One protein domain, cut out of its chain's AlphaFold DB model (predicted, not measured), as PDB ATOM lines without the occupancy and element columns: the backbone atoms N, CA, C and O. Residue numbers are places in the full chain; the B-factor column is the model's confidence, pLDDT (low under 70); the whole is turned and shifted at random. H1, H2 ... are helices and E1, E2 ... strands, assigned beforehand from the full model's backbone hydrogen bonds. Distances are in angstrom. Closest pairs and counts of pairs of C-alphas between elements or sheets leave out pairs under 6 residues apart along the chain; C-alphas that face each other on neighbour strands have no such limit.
ATOM      1  N   PRO A  12     -20.684  24.459 -18.720       76.12
ATOM      2  CA  PRO A  12     -21.856  25.098 -19.330       76.12
ATOM      3  C   PRO A  12     -21.665  25.448 -20.813       76.12
ATOM      4  O   PRO A  12     -22.637  25.637 -21.530       76.12
ATOM      5  N   ARG A  13     -20.413  25.547 -21.281       77.44
ATOM      6  CA  ARG A  13     -20.078  25.842 -22.686       77.44
ATOM      7  C   ARG A  13     -20.121  24.611 -23.595       77.44
ATOM      8  O   ARG A  13     -20.097  24.765 -24.807       77.44
ATOM      9  N   LYS A  14     -20.112  23.405 -23.022       80.25
ATOM     10  CA  LYS A  14     -20.103  22.127 -23.759       80.25
ATOM     11  C   LYS A  14     -21.334  21.270 -23.470       80.25
ATOM     12  O   LYS A  14     -21.460  20.188 -24.033       80.25
ATOM     13  N   SER A  15     -22.207  21.722 -22.576       81.38
ATOM     14  CA  SER A  15     -23.439  21.035 -22.213       81.38
ATOM     15  C   SER A  15     -24.629  21.609 -22.967       81.38
ATOM     16  O   SER A  15     -24.806  22.825 -23.000       81.38
ATOM     17  N   VAL A  16     -25.484  20.727 -23.471       82.94
ATOM     18  CA  VAL A  16     -26.814  21.076 -23.970       82.94
ATOM     19  C   VAL A  16     -27.811  20.899 -22.827       82.94
ATOM     20  O   VAL A  16     -27.744  19.910 -22.097       82.94
ATOM     21  N   THR A  17     -28.705  21.868 -22.634       85.81
ATOM     22  CA  THR A  17     -29.756  21.786 -21.610       85.81
ATOM     23  C   THR A  17     -31.077  21.482 -22.292       85.81
ATOM     24  O   THR A  17     -31.465  22.209 -23.200       85.81
ATOM     25  N   PHE A  18     -31.772  20.440 -21.845       88.12
ATOM     26  CA  PHE A  18     -33.107  20.096 -22.326       88.12
ATOM     27  C   PHE A  18     -34.156  20.442 -21.272       88.12
ATOM     28  O   PHE A  18     -33.901  20.340 -20.070       88.12
ATOM     29  N   GLU A  19     -35.331  20.846 -21.730       88.94
ATOM     30  CA  GLU A  19     -36.524  21.061 -20.922       88.94
ATOM     31  C   GLU A  19     -37.562  19.995 -21.293       88.94
ATOM     32  O   GLU A  19     -37.714  19.647 -22.463       88.94
ATOM     33  N   VAL A  20     -38.236  19.433 -20.288       92.50
ATOM     34  CA  VAL A  20     -39.302  18.445 -20.494       92.50
ATOM     35  C   VAL A  20     -40.595  19.211 -20.753       92.50
ATOM     36  O   VAL A  20     -41.101  19.879 -19.852       92.50
ATOM     37  N   VAL A  21     -41.121  19.112 -21.971       89.75
ATOM     38  CA  VAL A  21     -42.322  19.828 -22.430       89.75
ATOM     39  C   VAL A  21     -43.372  18.803 -22.883       89.75
ATOM     40  O   VAL A  21     -42.994  17.749 -23.397       89.75
ATOM     41  N   PRO A  22     -44.683  19.050 -22.700       90.88
ATOM     42  CA  PRO A  22     -45.717  18.231 -23.329       90.88
ATOM     43  C   PRO A  22     -45.531  18.170 -24.851       90.88
ATOM     44  O   PRO A  22     -45.129  19.158 -25.468       90.88
ATOM     45  N   ARG A  23     -45.824  17.023 -25.467       88.56
ATOM     46  CA  ARG A  23     -45.731  16.869 -26.924       88.56
ATOM     47  C   ARG A  23     -46.702  17.834 -27.625       88.56
ATOM     48  O   ARG A  23     -47.838  18.013 -27.186       88.56
ATOM     49  N   SER A  24     -46.237  18.480 -28.697       87.94
ATOM     50  CA  SER A  24     -47.024  19.457 -29.462       87.94
ATOM     51  C   SER A  24     -48.257  18.810 -30.097       87.94
ATOM     52  O   SER A  24     -48.189  17.678 -30.559       87.94
ATOM     53  N   GLN A  25     -49.365  19.549 -30.212       87.88
ATOM     54  CA  GLN A  25     -50.549  19.090 -30.960       87.88
ATOM     55  C   GLN A  25     -50.283  18.928 -32.461       87.88
ATOM     56  O   GLN A  25     -51.083  18.315 -33.161       87.88
ATOM     57  N   VAL A  26     -49.213  19.544 -32.956       89.00
ATOM     58  CA  VAL A  26     -48.789  19.517 -34.360       89.00
ATOM     59  C   VAL A  26     -47.846  18.334 -34.635       89.00
ATOM     60  O   VAL A  26     -47.571  18.011 -35.787       89.00
ATOM     61  N   ASP A  27     -47.361  17.667 -33.584       89.81
ATOM     62  CA  ASP A  27     -46.537  16.466 -33.703       89.81
ATOM     63  C   ASP A  27     -47.435  15.256 -34.048       89.81
ATOM     64  O   ASP A  27     -48.354  14.958 -33.278       89.81
ATOM     65  N   PRO A  28     -47.193  14.522 -35.152       87.88
ATOM     66  CA  PRO A  28     -47.986  13.351 -35.535       87.88
ATOM     67  C   PRO A  28     -47.999  12.257 -34.461       87.88
ATOM     68  O   PRO A  28     -49.001  11.563 -34.294       87.88
ATOM     69  N   LEU A  29     -46.921  12.124 -33.680       89.25
ATOM     70  CA  LEU A  29     -46.850  11.140 -32.599       89.25
ATOM     71  C   LEU A  29     -47.721  11.531 -31.396       89.25
ATOM     72  O   LEU A  29     -47.814  10.765 -30.442       89.25
ATOM     73  N   ALA A  30     -48.354  12.707 -31.382       87.31
ATOM     74  CA  ALA A  30     -49.288  13.081 -30.318       87.31
ATOM     75  C   ALA A  30     -50.553  12.205 -30.292       87.31
ATOM     76  O   ALA A  30     -51.184  12.103 -29.243       87.31
ATOM     77  N   ALA A  31     -50.910  11.576 -31.417       84.75
ATOM     78  CA  ALA A  31     -52.044  10.655 -31.514       84.75
ATOM     79  C   ALA A  31     -51.690   9.195 -31.162       84.75
ATOM     80  O   ALA A  31     -52.590   8.378 -31.000       84.75
ATOM     81  N   ASP A  32     -50.401   8.860 -31.057       87.56
ATOM     82  CA  ASP A  32     -49.927   7.497 -30.805       87.56
ATOM     83  C   ASP A  32     -49.839   7.213 -29.297       87.56
ATOM     84  O   ASP A  32     -49.062   7.844 -28.575       87.56
ATOM     85  N   GLU A  33     -50.617   6.237 -28.818       87.12
ATOM     86  CA  GLU A  33     -50.653   5.823 -27.408       87.12
ATOM     87  C   GLU A  33     -49.347   5.164 -26.936       87.12
ATOM     88  O   GLU A  33     -49.038   5.196 -25.742       87.12
ATOM     89  N   SER A  34     -48.565   4.585 -27.854       88.75
ATOM     90  CA  SER A  34     -47.290   3.932 -27.533       88.75
ATOM     91  C   SER A  34     -46.164   4.933 -27.257       88.75
ATOM     92  O   SER A  34     -45.143   4.601 -26.643       88.75
ATOM     93  N   ALA A  35     -46.342   6.178 -27.696       87.88
ATOM     94  CA  ALA A  35     -45.313   7.194 -27.676       87.88
ATOM     95  C   ALA A  35     -45.451   8.112 -26.434       87.88
ATOM     96  O   ALA A  35     -46.552   8.377 -25.950       87.88
ATOM     97  N   PRO A  36     -44.338   8.620 -25.866       87.81
ATOM     98  CA  PRO A  36     -44.382   9.358 -24.603       87.81
ATOM     99  C   PRO A  36     -45.105  10.707 -24.726       87.81
ATOM    100  O   PRO A  36     -44.895  11.462 -25.671       87.81
ATOM    101  N   LYS A  37     -45.898  11.053 -23.702       88.88
ATOM    102  CA  LYS A  37     -46.663  12.317 -23.635       88.88
ATOM    103  C   LYS A  37     -45.787  13.571 -23.552       88.88
ATOM    104  O   LYS A  37     -46.229  14.648 -23.939       88.88
ATOM    105  N   ASN A  38     -44.571  13.433 -23.028       91.62
ATOM    106  CA  ASN A  38     -43.624  14.528 -22.842       91.62
ATOM    107  C   ASN A  38     -42.355  14.275 -23.656       91.62
ATOM    108  O   ASN A  38     -41.917  13.134 -23.805       91.62
ATOM    109  N   VAL A  39     -41.752  15.359 -24.123       92.00
ATOM    110  CA  VAL A  39     -40.634  15.391 -25.057       92.00
ATOM    111  C   VAL A  39     -39.538  16.328 -24.530       92.00
ATOM    112  O   VAL A  39     -39.821  17.342 -23.889       92.00
ATOM    113  N   LEU A  40     -38.275  15.988 -24.791       90.62
ATOM    114  CA  LEU A  40     -37.115  16.825 -24.492       90.62
ATOM    115  C   LEU A  40     -36.898  17.859 -25.598       90.62
ATOM    116  O   LEU A  40     -36.520  17.515 -26.717       90.62
ATOM    117  N   VAL A  41     -37.078  19.132 -25.259       89.56
ATOM    118  CA  VAL A  41     -36.813  20.265 -26.154       89.56
ATOM    119  C   VAL A  41     -35.544  20.975 -25.700       89.56
ATOM    120  O   VAL A  41     -35.364  21.262 -24.517       89.56
ATOM    121  N   GLU A  42     -34.627  21.239 -26.631       88.25
ATOM    122  CA  GLU A  42     -33.387  21.949 -26.321       88.25
ATOM    123  C   GLU A  42     -33.678  23.398 -25.910       88.25
ATOM    124  O   GLU A  42     -34.281  24.180 -26.647       88.25
ATOM    125  N   LYS A  43     -33.190  23.786 -24.733       82.62
ATOM    126  CA  LYS A  43     -33.292  25.144 -24.214       82.62
ATOM    127  C   LYS A  43     -32.233  26.025 -24.866       82.62
ATOM    128  O   LYS A  43     -31.162  26.257 -24.299       82.62
ATOM    129  N   LYS A  44     -32.543  26.549 -26.051       75.19
ATOM    130  CA  LYS A  44     -31.717  27.587 -26.673       75.19
ATOM    131  C   LYS A  44     -31.730  28.828 -25.778       75.19
ATOM    132  O   LYS A  44     -32.783  29.361 -25.428       75.19
ATOM    133  N   SER A  45     -30.551  29.275 -25.344       65.75
ATOM    134  CA  SER A  45     -30.457  30.520 -24.582       65.75
ATOM    135  C   SER A  45     -30.848  31.692 -25.483       65.75
ATOM    136  O   SER A  45     -30.591  31.672 -26.686       65.75
ATOM    137  N   ARG A  46     -31.460  32.730 -24.904       59.97
ATOM    138  CA  ARG A  46     -31.914  33.913 -25.649       59.97
ATOM    139  C   ARG A  46     -30.798  34.537 -26.501       59.97
ATOM    140  O   ARG A  46     -31.060  34.920 -27.627       59.97
ATOM    141  N   ALA A  47     -29.554  34.509 -26.020       58.00
ATOM    142  CA  ALA A  47     -28.378  34.960 -26.767       58.00
ATOM    143  C   ALA A  47     -28.067  34.106 -28.015       58.00
ATOM    144  O   ALA A  47     -27.638  34.642 -29.032       58.00
ATOM    145  N   ILE A  48     -28.297  32.786 -27.968       62.00
ATOM    146  CA  ILE A  48     -28.125  31.892 -29.129       62.00
ATOM    147  C   ILE A  48     -29.235  32.147 -30.153       62.00
ATOM    148  O   ILE A  48     -28.945  32.271 -31.340       62.00
ATOM    149  N   ILE A  49     -30.479  32.304 -29.693       59.47
ATOM    150  CA  ILE A  49     -31.626  32.639 -30.548       59.47
ATOM    151  C   ILE A  49     -31.386  33.992 -31.232       59.47
ATOM    152  O   ILE A  49     -31.432  34.084 -32.454       59.47
ATOM    153  N   GLU A  50     -31.034  35.027 -30.469       58.41
ATOM    154  CA  GLU A  50     -30.717  36.358 -30.999       58.41
ATOM    155  C   GLU A  50     -29.548  36.304 -31.999       58.41
ATOM    156  O   GLU A  50     -29.608  36.977 -33.025       58.41
ATOM    157  N   SER A  51     -28.539  35.446 -31.793       60.50
ATOM    158  CA  SER A  51     -27.451  35.242 -32.762       60.50
ATOM    159  C   SER A  51     -27.879  34.509 -34.046       60.50
ATOM    160  O   SER A  51     -27.416  34.861 -35.127       60.50
ATOM    161  N   GLU A  52     -28.792  33.534 -33.985       57.78
ATOM    162  CA  GLU A  52     -29.310  32.837 -35.177       57.78
ATOM    163  C   GLU A  52     -30.167  33.774 -36.048       57.78
ATOM    164  O   GLU A  52     -30.047  33.748 -37.274       57.78
ATOM    165  N   TYR A  53     -30.963  34.658 -35.432       53.75
ATOM    166  CA  TYR A  53     -31.773  35.652 -36.150       53.75
ATOM    167  C   TYR A  53     -30.957  36.852 -36.665       53.75
ATOM    168  O   TYR A  53     -31.307  37.428 -37.694       53.75
ATOM    169  N   THR A  54     -29.852  37.216 -36.005       53.78
ATOM    170  CA  THR A  54     -28.982  38.336 -36.427       53.78
ATOM    171  C   THR A  54     -27.826  37.927 -37.348       53.78
ATOM    172  O   THR A  54     -27.237  38.787 -37.999       53.78
ATOM    173  N   SER A  55     -27.503  36.632 -37.464       50.66
ATOM    174  CA  SER A  55     -26.334  36.145 -38.227       50.66
ATOM    175  C   SER A  55     -26.568  35.901 -39.719       50.66
ATOM    176  O   SER A  55     -25.614  35.588 -40.435       50.66
ATOM    177  N   ARG A  56     -27.789  36.083 -40.236       52.75
ATOM    178  CA  ARG A  56     -28.014  36.178 -41.687       52.75
ATOM    179  C   ARG A  56     -28.143  37.648 -42.077       52.75
ATOM    180  O   ARG A  56     -29.257  38.170 -42.056       52.75
ATOM    181  N   PRO A  57     -27.050  38.334 -42.458       56.22
ATOM    182  CA  PRO A  57     -27.160  39.645 -43.077       56.22
ATOM    183  C   PRO A  57     -27.883  39.482 -44.422       56.22
ATOM    184  O   PRO A  57     -27.290  39.125 -45.439       56.22
ATOM    185  N   MET A  58     -29.197  39.690 -44.424       59.88
ATOM    186  CA  MET A  58     -29.964  39.869 -45.653       59.88
ATOM    187  C   MET A  58     -29.510  41.182 -46.291       59.88
ATOM    188  O   MET A  58     -29.402  42.198 -45.602       59.88
ATOM    189  N   SER A  59     -29.213  41.177 -47.597       75.88
ATOM    190  CA  SER A  59     -28.858  42.423 -48.284       75.88
ATOM    191  C   SER A  59     -30.009  43.427 -48.157       75.88
ATOM    192  O   SER A  59     -31.180  43.035 -48.140       75.88
ATOM    193  N   ALA A  60     -29.682  44.719 -48.062       76.44
ATOM    194  CA  ALA A  60     -30.667  45.780 -47.843       76.44
ATOM    195  C   ALA A  60     -31.823  45.735 -48.862       76.44
ATOM    196  O   ALA A  60     -32.972  45.968 -48.495       76.44
ATOM    197  N   ASP A  61     -31.534  45.340 -50.105       80.31
ATOM    198  CA  ASP A  61     -32.531  45.221 -51.173       80.31
ATOM    199  C   ASP A  61     -33.491  44.043 -50.968       80.31
ATOM    200  O   ASP A  61     -34.695  44.184 -51.174       80.31
ATOM    201  N   LYS A  62     -32.994  42.894 -50.491       83.12
ATOM    202  CA  LYS A  62     -33.847  41.741 -50.156       83.12
ATOM    203  C   LYS A  62     -34.748  42.050 -48.964       83.12
ATOM    204  O   LYS A  62     -35.924  41.698 -48.988       83.12
ATOM    205  N   ARG A  63     -34.218  42.766 -47.963       81.81
ATOM    206  CA  ARG A  63     -34.992  43.247 -46.810       81.81
ATOM    207  C   ARG A  63     -36.133  44.165 -47.257       81.81
ATOM    208  O   ARG A  63     -37.263  43.953 -46.831       81.81
ATOM    209  N   ARG A  64     -35.861  45.135 -48.139       83.62
ATOM    210  CA  ARG A  64     -36.896  46.033 -48.683       83.62
ATOM    211  C   ARG A  64     -37.946  45.275 -49.498       83.62
ATOM    212  O   ARG A  64     -39.131  45.518 -49.314       83.62
ATOM    213  N   ALA A  65     -37.543  44.324 -50.342       86.56
ATOM    214  CA  ALA A  65     -38.484  43.518 -51.127       86.56
ATOM    215  C   ALA A  65     -39.414  42.658 -50.243       86.56
ATOM    216  O   ALA A  65     -40.610  42.550 -50.513       86.56
ATOM    217  N   GLU A  66     -38.893  42.076 -49.159       86.31
ATOM    218  CA  GLU A  66     -39.713  41.340 -48.187       86.31
ATOM    219  C   GLU A  66     -40.633  42.270 -47.389       86.31
ATOM    220  O   GLU A  66     -41.810  41.964 -47.227       86.31
ATOM    221  N   GLN A  67     -40.146  43.435 -46.954       86.56
ATOM    222  CA  GLN A  67     -40.968  44.455 -46.291       86.56
ATOM    223  C   GLN A  67     -42.128  44.923 -47.187       86.56
ATOM    224  O   GLN A  67     -43.268  44.977 -46.723       86.56
ATOM    225  N   GLN A  68     -41.880  45.135 -48.483       87.62
ATOM    226  CA  GLN A  68     -42.914  45.482 -49.464       87.62
ATOM    227  C   GLN A  68     -43.974  44.384 -49.613       87.62
ATOM    228  O   GLN A  68     -45.160  44.690 -49.720       87.62
ATOM    229  N   LYS A  69     -43.585  43.101 -49.536       90.88
ATOM    230  CA  LYS A  69     -44.532  41.970 -49.535       90.88
ATOM    231  C   LYS A  69     -45.501  42.024 -48.347       90.88
ATOM    232  O   LYS A  69     -46.648  41.608 -48.485       90.88
ATOM    233  N   TYR A  70     -45.054  42.555 -47.207       84.81
ATOM    234  CA  TYR A  70     -45.876  42.790 -46.013       84.81
ATOM    235  C   TYR A  70     -46.509  44.194 -45.969       84.81
ATOM    236  O   TYR A  70     -47.105  44.561 -44.960       84.81
ATOM    237  N   GLY A  71     -46.412  44.976 -47.051       87.44
ATOM    238  CA  GLY A  71     -47.016  46.306 -47.157       87.44
ATOM    239  C   GLY A  71     -46.273  47.413 -46.401       87.44
ATOM    240  O   GLY A  71     -46.867  48.444 -46.093       87.44
ATOM    241  N   ILE A  72     -44.995  47.206 -46.084       87.50
ATOM    242  CA  ILE A  72     -44.144  48.158 -45.367       87.50
ATOM    243  C   ILE A  72     -43.271  48.890 -46.394       87.50
ATOM    244  O   ILE A  72     -42.444  48.270 -47.060       87.50
ATOM    245  N   TYR A  73     -43.465  50.207 -46.521       87.19
ATOM    246  CA  TYR A  73     -42.842  51.053 -47.555       87.19
ATOM    247  C   TYR A  73     -42.037  52.226 -46.975       87.19
ATOM    248  O   TYR A  73     -41.862  53.243 -47.639       87.19
ATOM    249  N   PHE A  74     -41.608  52.132 -45.717       84.44
ATOM    250  CA  PHE A  74     -40.840  53.197 -45.079       84.44
ATOM    251  C   PHE A  74     -39.371  53.158 -45.524       84.44
ATOM    252  O   PHE A  74     -38.772  52.089 -45.624       84.44
ATOM    253  N   ASP A  75     -38.805  54.340 -45.785       82.69
ATOM    254  CA  ASP A  75     -37.420  54.534 -46.241       82.69
ATOM    255  C   ASP A  75     -36.424  54.698 -45.073       82.69
ATOM    256  O   ASP A  75     -35.382  55.339 -45.214       82.69
ATOM    257  N   ASP A  76     -36.738  54.156 -43.897       87.19
ATOM    258  CA  ASP A  76     -35.872  54.203 -42.723       87.19
ATOM    259  C   ASP A  76     -34.997  52.946 -42.578       87.19
ATOM    260  O   ASP A  76     -35.203  51.907 -43.208       87.19
ATOM    261  N   ASP A  77     -33.974  53.034 -41.724       80.94
ATOM    262  CA  ASP A  77     -33.016  51.939 -41.529       80.94
ATOM    263  C   ASP A  77     -33.550  50.808 -40.628       80.94
ATOM    264  O   ASP A  77     -32.873  49.786 -40.433       80.94
ATOM    265  N   TYR A  78     -34.772  50.944 -40.105       81.62
ATOM    266  CA  TYR A  78     -35.375  50.003 -39.169       81.62
ATOM    267  C   TYR A  78     -35.749  48.670 -39.834       81.62
ATOM    268  O   TYR A  78     -36.333  48.599 -40.917       81.62
ATOM    269  N   ASN A  79     -35.424  47.554 -39.177       84.12
ATOM    270  CA  ASN A  79     -35.798  46.233 -39.671       84.12
ATOM    271  C   ASN A  79     -37.163  45.797 -39.126       84.12
ATOM    272  O   ASN A  79     -37.239  45.090 -38.125       84.12
ATOM    273  N   TYR A  80     -38.243  46.144 -39.822       82.38
ATOM    274  CA  TYR A  80     -39.596  45.741 -39.422       82.38
ATOM    275  C   TYR A  80     -39.840  44.224 -39.422       82.38
ATOM    276  O   TYR A  80     -40.755  43.752 -38.750       82.38
ATOM    277  N   LEU A  81     -39.007  43.446 -40.122       83.31
ATOM    278  CA  LEU A  81     -39.125  41.986 -40.165       83.31
ATOM    279  C   LEU A  81     -38.690  41.324 -38.847       83.31
ATOM    280  O   LEU A  81     -39.005  40.162 -38.623       83.31
ATOM    281  N   GLN A  82     -38.005  42.051 -37.952       81.38
ATOM    282  CA  GLN A  82     -37.505  41.505 -36.681       81.38
ATOM    283  C   GLN A  82     -38.615  41.099 -35.699       81.38
ATOM    284  O   GLN A  82     -38.376  40.315 -34.785       81.38
ATOM    285  N   HIS A  83     -39.822  41.641 -35.882       75.69
ATOM    286  CA  HIS A  83     -40.983  41.366 -35.033       75.69
ATOM    287  C   HIS A  83     -41.952  40.364 -35.667       75.69
ATOM    288  O   HIS A  83     -42.975  40.036 -35.061       75.69
ATOM    289  N   LEU A  84     -41.657  39.881 -36.880       73.62
ATOM    290  CA  LEU A  84     -42.459  38.847 -37.518       73.62
ATOM    291  C   LEU A  84     -42.256  37.528 -36.775       73.62
ATOM    292  O   LEU A  84     -41.154  36.990 -36.705       73.62
ATOM    293  N   ARG A  85     -43.349  37.001 -36.228       69.44
ATOM    294  CA  ARG A  85     -43.419  35.650 -35.671       69.44
ATOM    295  C   ARG A  85     -44.183  34.763 -36.648       69.44
ATOM    296  O   ARG A  85     -45.155  35.222 -37.247       69.44
ATOM    297  N   ASP A  86     -43.737  33.521 -36.833       59.81
ATOM    298  CA  ASP A  86     -44.468  32.562 -37.670       59.81
ATOM    299  C   ASP A  86     -45.854  32.318 -37.042       59.81
ATOM    300  O   ASP A  86     -45.967  32.094 -35.838       59.81
ATOM    301  N   VAL A  87     -46.909  32.375 -37.858       54.06
ATOM    302  CA  VAL A  87     -48.313  32.178 -37.444       54.06
ATOM    303  C   VAL A  87     -48.523  30.775 -36.856       54.06
ATOM    304  O   VAL A  87     -49.437  30.564 -36.062       54.06
ATOM    305  N   ARG A  88     -47.653  29.820 -37.209       50.25
ATOM    306  CA  ARG A  88     -47.637  28.453 -36.660       50.25
ATOM    307  C   ARG A  88     -47.059  28.352 -35.254       50.25
ATOM    308  O   ARG A  88     -47.320  27.361 -34.577       50.25
ATOM    309  N   VAL A  89     -46.354  29.379 -34.783       56.56
ATOM    310  CA  VAL A  89     -46.058  29.546 -33.359       56.56
ATOM    311  C   VAL A  89     -47.342  30.060 -32.706       56.56
ATOM    312  O   VAL A  89     -47.459  31.222 -32.319       56.56
ATOM    313  N   VAL A  90     -48.351  29.185 -32.637       42.56
ATOM    314  CA  VAL A  90     -49.456  29.325 -31.686       42.56
ATOM    315  C   VAL A  90     -48.770  29.489 -30.346       42.56
ATOM    316  O   VAL A  90     -48.001  28.608 -29.971       42.56
ATOM    317  N   GLY A  91     -48.958  30.665 -29.736       43.53
ATOM    318  CA  GLY A  91     -48.133  31.160 -28.644       43.53
ATOM    319  C   GLY A  91     -47.669  30.030 -27.743       43.53
ATOM    320  O   GLY A  91     -48.505  29.338 -27.161       43.53
ATOM    321  N   GLU A  92     -46.345  29.835 -27.671       42.88
ATOM    322  CA  GLU A  92     -45.746  29.104 -26.562       42.88
ATOM    323  C   GLU A  92     -46.494  29.570 -25.323       42.88
ATOM    324  O   GLU A  92     -46.534  30.772 -25.051       42.88
ATOM    325  N   MET A  93     -47.200  28.649 -24.671       38.91
ATOM    326  CA  MET A  93     -48.000  28.967 -23.504       38.91
ATOM    327  C   MET A  93     -47.029  29.598 -22.511       38.91
ATOM    328  O   MET A  93     -46.140  28.921 -21.986       38.91
ATOM    329  N   GLU A  94     -47.099  30.925 -22.384       39.47
ATOM    330  CA  GLU A  94     -46.109  31.676 -21.632       39.47
ATOM    331  C   GLU A  94     -46.145  31.130 -20.207       39.47
ATOM    332  O   GLU A  94     -47.220  30.881 -19.652       39.47
ATOM    333  N   ARG A  95     -44.958  30.821 -19.671       34.81
ATOM    334  CA  ARG A  95     -44.804  30.055 -18.432       34.81
ATOM    335  C   ARG A  95     -45.781  30.558 -17.371       34.81
ATOM    336  O   ARG A  95     -45.714  31.722 -16.981       34.81
ATOM    337  N   VAL A  96     -46.595  29.652 -16.823       32.75
ATOM    338  CA  VAL A  96     -47.214  29.860 -15.512       32.75
ATOM    339  C   VAL A  96     -46.066  29.970 -14.513       32.75
ATOM    340  O   VAL A  96     -45.519  28.974 -14.036       32.75
ATOM    341  N   VAL A  97     -45.634  31.198 -14.253       39.38
ATOM    342  CA  VAL A  97     -44.690  31.489 -13.187       39.38
ATOM    343  C   VAL A  97     -45.436  31.226 -11.886       39.38
ATOM    344  O   VAL A  97     -46.443  31.873 -11.609       39.38
ATOM    345  N   ARG A  98     -44.970  30.265 -11.084       35.00
ATOM    346  CA  ARG A  98     -45.415  30.174  -9.692       35.00
ATOM    347  C   ARG A  98     -44.892  31.417  -8.978       35.00
ATOM    348  O   ARG A  98     -43.683  31.610  -8.863       35.00
ATOM    349  N   VAL A  99     -45.820  32.282  -8.596       43.34
ATOM    350  CA  VAL A  99     -45.559  33.484  -7.814       43.34
ATOM    351  C   VAL A  99     -45.867  33.131  -6.365       43.34
ATOM    352  O   VAL A  99     -46.971  32.679  -6.063       43.34
ATOM    353  N   LEU A 137     -30.211   8.046 -26.406       83.75
ATOM    354  CA  LEU A 137     -31.639   8.180 -26.132       83.75
ATOM    355  C   LEU A 137     -32.441   7.745 -27.370       83.75
ATOM    356  O   LEU A 137     -32.000   8.013 -28.492       83.75
ATOM    357  N   PRO A 138     -33.598   7.084 -27.196       86.00
ATOM    358  CA  PRO A 138     -34.484   6.769 -28.308       86.00
ATOM    359  C   PRO A 138     -35.071   8.053 -28.908       86.00
ATOM    360  O   PRO A 138     -35.319   9.029 -28.200       86.00
ATOM    361  N   SER A 139     -35.318   8.051 -30.220       84.69
ATOM    362  CA  SER A 139     -35.838   9.217 -30.951       84.69
ATOM    363  C   SER A 139     -37.216   9.670 -30.469       84.69
ATOM    364  O   SER A 139     -37.522  10.850 -30.563       84.69
ATOM    365  N   SER A 140     -38.013   8.766 -29.893       84.19
ATOM    366  CA  SER A 140     -39.344   9.058 -29.345       84.19
ATOM    367  C   SER A 140     -39.338  10.042 -28.170       84.19
ATOM    368  O   SER A 140     -40.374  10.633 -27.866       84.19
ATOM    369  N   VAL A 141     -38.186  10.218 -27.512       88.75
ATOM    370  CA  VAL A 141     -37.989  11.176 -26.411       88.75
ATOM    371  C   VAL A 141     -37.824  12.609 -26.933       88.75
ATOM    372  O   VAL A 141     -38.009  13.557 -26.175       88.75
ATOM    373  N   PHE A 142     -37.502  12.780 -28.215       89.69
ATOM    374  CA  PHE A 142     -37.352  14.070 -28.886       89.69
ATOM    375  C   PHE A 142     -38.601  14.403 -29.715       89.69
ATOM    376  O   PHE A 142     -39.397  13.501 -29.995       89.69
ATOM    377  N   PRO A 143     -38.816  15.684 -30.081       87.06
ATOM    378  CA  PRO A 143     -39.938  16.032 -30.941       87.06
ATOM    379  C   PRO A 143     -39.739  15.341 -32.286       87.06
ATOM    380  O   PRO A 143     -38.597  15.152 -32.728       87.06
ATOM    381  N   SER A 144     -40.834  14.923 -32.916       86.44
ATOM    382  CA  SER A 144     -40.723  14.300 -34.227       86.44
ATOM    383  C   SER A 144     -40.092  15.264 -35.234       86.44
ATOM    384  O   SER A 144     -40.170  16.487 -35.128       86.44
ATOM    385  N   HIS A 145     -39.404  14.698 -36.225       85.44
ATOM    386  CA  HIS A 145     -38.734  15.498 -37.247       85.44
ATOM    387  C   HIS A 145     -39.721  16.193 -38.202       85.44
ATOM    388  O   HIS A 145     -39.339  17.116 -38.919       85.44
ATOM    389  N   VAL A 146     -40.973  15.728 -38.235       85.25
ATOM    390  CA  VAL A 146     -42.010  16.183 -39.158       85.25
ATOM    391  C   VAL A 146     -43.155  16.769 -38.349       85.25
ATOM    392  O   VAL A 146     -43.793  16.063 -37.580       85.25
ATOM    393  N   GLU A 147     -43.439  18.046 -38.573       84.06
ATOM    394  CA  GLU A 147     -44.598  18.731 -38.010       84.06
ATOM    395  C   GLU A 147     -45.730  18.769 -39.039       84.06
ATOM    396  O   GLU A 147     -45.515  19.028 -40.229       84.06
ATOM    397  N   GLU A 148     -46.955  18.507 -38.597       83.25
ATOM    398  CA  GLU A 148     -48.128  18.574 -39.460       83.25
ATOM    399  C   GLU A 148     -48.545  20.023 -39.750       83.25
ATOM    400  O   GLU A 148     -48.199  20.969 -39.051       83.25
ATOM    401  N   ARG A 149     -49.328  20.245 -40.811       80.88
ATOM    402  CA  ARG A 149     -49.787  21.607 -41.144       80.88
ATOM    403  C   ARG A 149     -50.854  22.129 -40.171       80.88
ATOM    404  O   ARG A 149     -51.006  23.339 -40.021       80.88
ATOM    405  N   VAL A 150     -51.623  21.225 -39.569       81.12
ATOM    406  CA  VAL A 150     -52.795  21.511 -38.734       81.12
ATOM    407  C   VAL A 150     -52.721  20.613 -37.505       81.12
ATOM    408  O   VAL A 150     -52.526  19.410 -37.649       81.12
ATOM    409  N   GLY A 151     -52.871  21.192 -36.310       82.56
ATOM    410  CA  GLY A 151     -52.814  20.428 -35.063       82.56
ATOM    411  C   GLY A 151     -53.960  19.422 -34.930       82.56
ATOM    412  O   GLY A 151     -55.051  19.641 -35.462       82.56
ATOM    413  N   LEU A 152     -53.728  18.352 -34.169       83.81
ATOM    414  CA  LEU A 152     -54.639  17.218 -33.985       83.81
ATOM    415  C   LEU A 152     -56.083  17.635 -33.667       83.81
ATOM    416  O   LEU A 152     -57.022  17.111 -34.258       83.81
ATOM    417  N   LEU A 153     -56.269  18.632 -32.797       81.88
ATOM    418  CA  LEU A 153     -57.603  19.121 -32.424       81.88
ATOM    419  C   LEU A 153     -58.348  19.806 -33.579       81.88
ATOM    420  O   LEU A 153     -59.569  19.722 -33.662       81.88
ATOM    421  N   HIS A 154     -57.627  20.465 -34.485       79.31
ATOM    422  CA  HIS A 154     -58.218  21.169 -35.624       79.31
ATOM    423  C   HIS A 154     -58.523  20.231 -36.798       79.31
ATOM    424  O   HIS A 154     -59.342  20.572 -37.647       79.31
ATOM    425  N   LYS A 155     -57.924  19.033 -36.837       75.94
ATOM    426  CA  LYS A 155     -58.237  18.002 -37.842       75.94
ATOM    427  C   LYS A 155     -59.640  17.409 -37.686       75.94
ATOM    428  O   LYS A 155     -60.210  16.957 -38.670       75.94
ATOM    429  N   GLY A 156     -60.195  17.420 -36.472       66.12
ATOM    430  CA  GLY A 156     -61.540  16.902 -36.189       66.12
ATOM    431  C   GLY A 156     -62.681  17.828 -36.620       66.12
ATOM    432  O   GLY A 156     -63.842  17.435 -36.547       66.12
ATOM    433  N   ILE A 157     -62.381  19.052 -37.068       63.69
ATOM    434  CA  ILE A 157     -63.395  19.966 -37.594       63.69
ATOM    435  C   ILE A 157     -63.677  19.542 -39.035       63.69
ATOM    436  O   ILE A 157     -62.948  19.896 -39.964       63.69
TER     437      ILE A 157
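AT A GLANCE: This is residues 12 to 99 and 137 to 157 of the 517 residues of the protein "Protein LTV1 homolog" of Tropilaelaps mercedesae (UniProt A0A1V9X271). With little regular structure, the printed part makes a wide, open loop: a ribbon of two antiparallel strands, E1 and E2, with short H1 and H5 at one end, and far away H3 and H4, reached through H2. Residues 89 to 99 stick out. The 109 residues, 41 in named elements, run E1 H1 E2 H2 H3 H4 H5; the mixed whole is loose, radius of gyration of the C-alphas 18.4 A, spanning 54 by 45 by 34 A.

HOW THE PARTS SIT: Start at E1, residues 18 to 22; antiparallel to it, at 144 degrees, is E2, residues 38 to 42, with N 19 and O 41 2.8 A apart, within hydrogen-bond range. H1, residues 28 to 31, and H5, residues 152 to 155, only just touch, with 3 pairs of C-alphas within 8 A, the closest Ala 31 and Leu 152, 7.5 A. H2, residues 46 to 54, is apart from H3, residues 60 to 69. H3 and H4, residues 80 to 83, only just touch, also with 3 pairs, the closest C-alphas Gln 67 and Leu 81, 6.9 A. Every O i to N i+4 pair is within range in H2 and H3; H1, H4 and H5 are too short for one.

IN THESE COORDINATES: Find C-alpha 18 at (-33.107, 20.096, -22.326); E1 runs 12.8 A, E2 13.1 A, H2 12.0 A, H3 14.5 A. H5 ends at C-alpha 155, (-58.237, 18.002, -37.842).

THE WHOLE: Residues 100 to 136 are not printed; C-alphas 99 and 137 are 34.2 A apart. Of the links printed whole, none is long. Look for pLDDT under 70 at residues 45 to 58, 85 to 99 and 156 to 157.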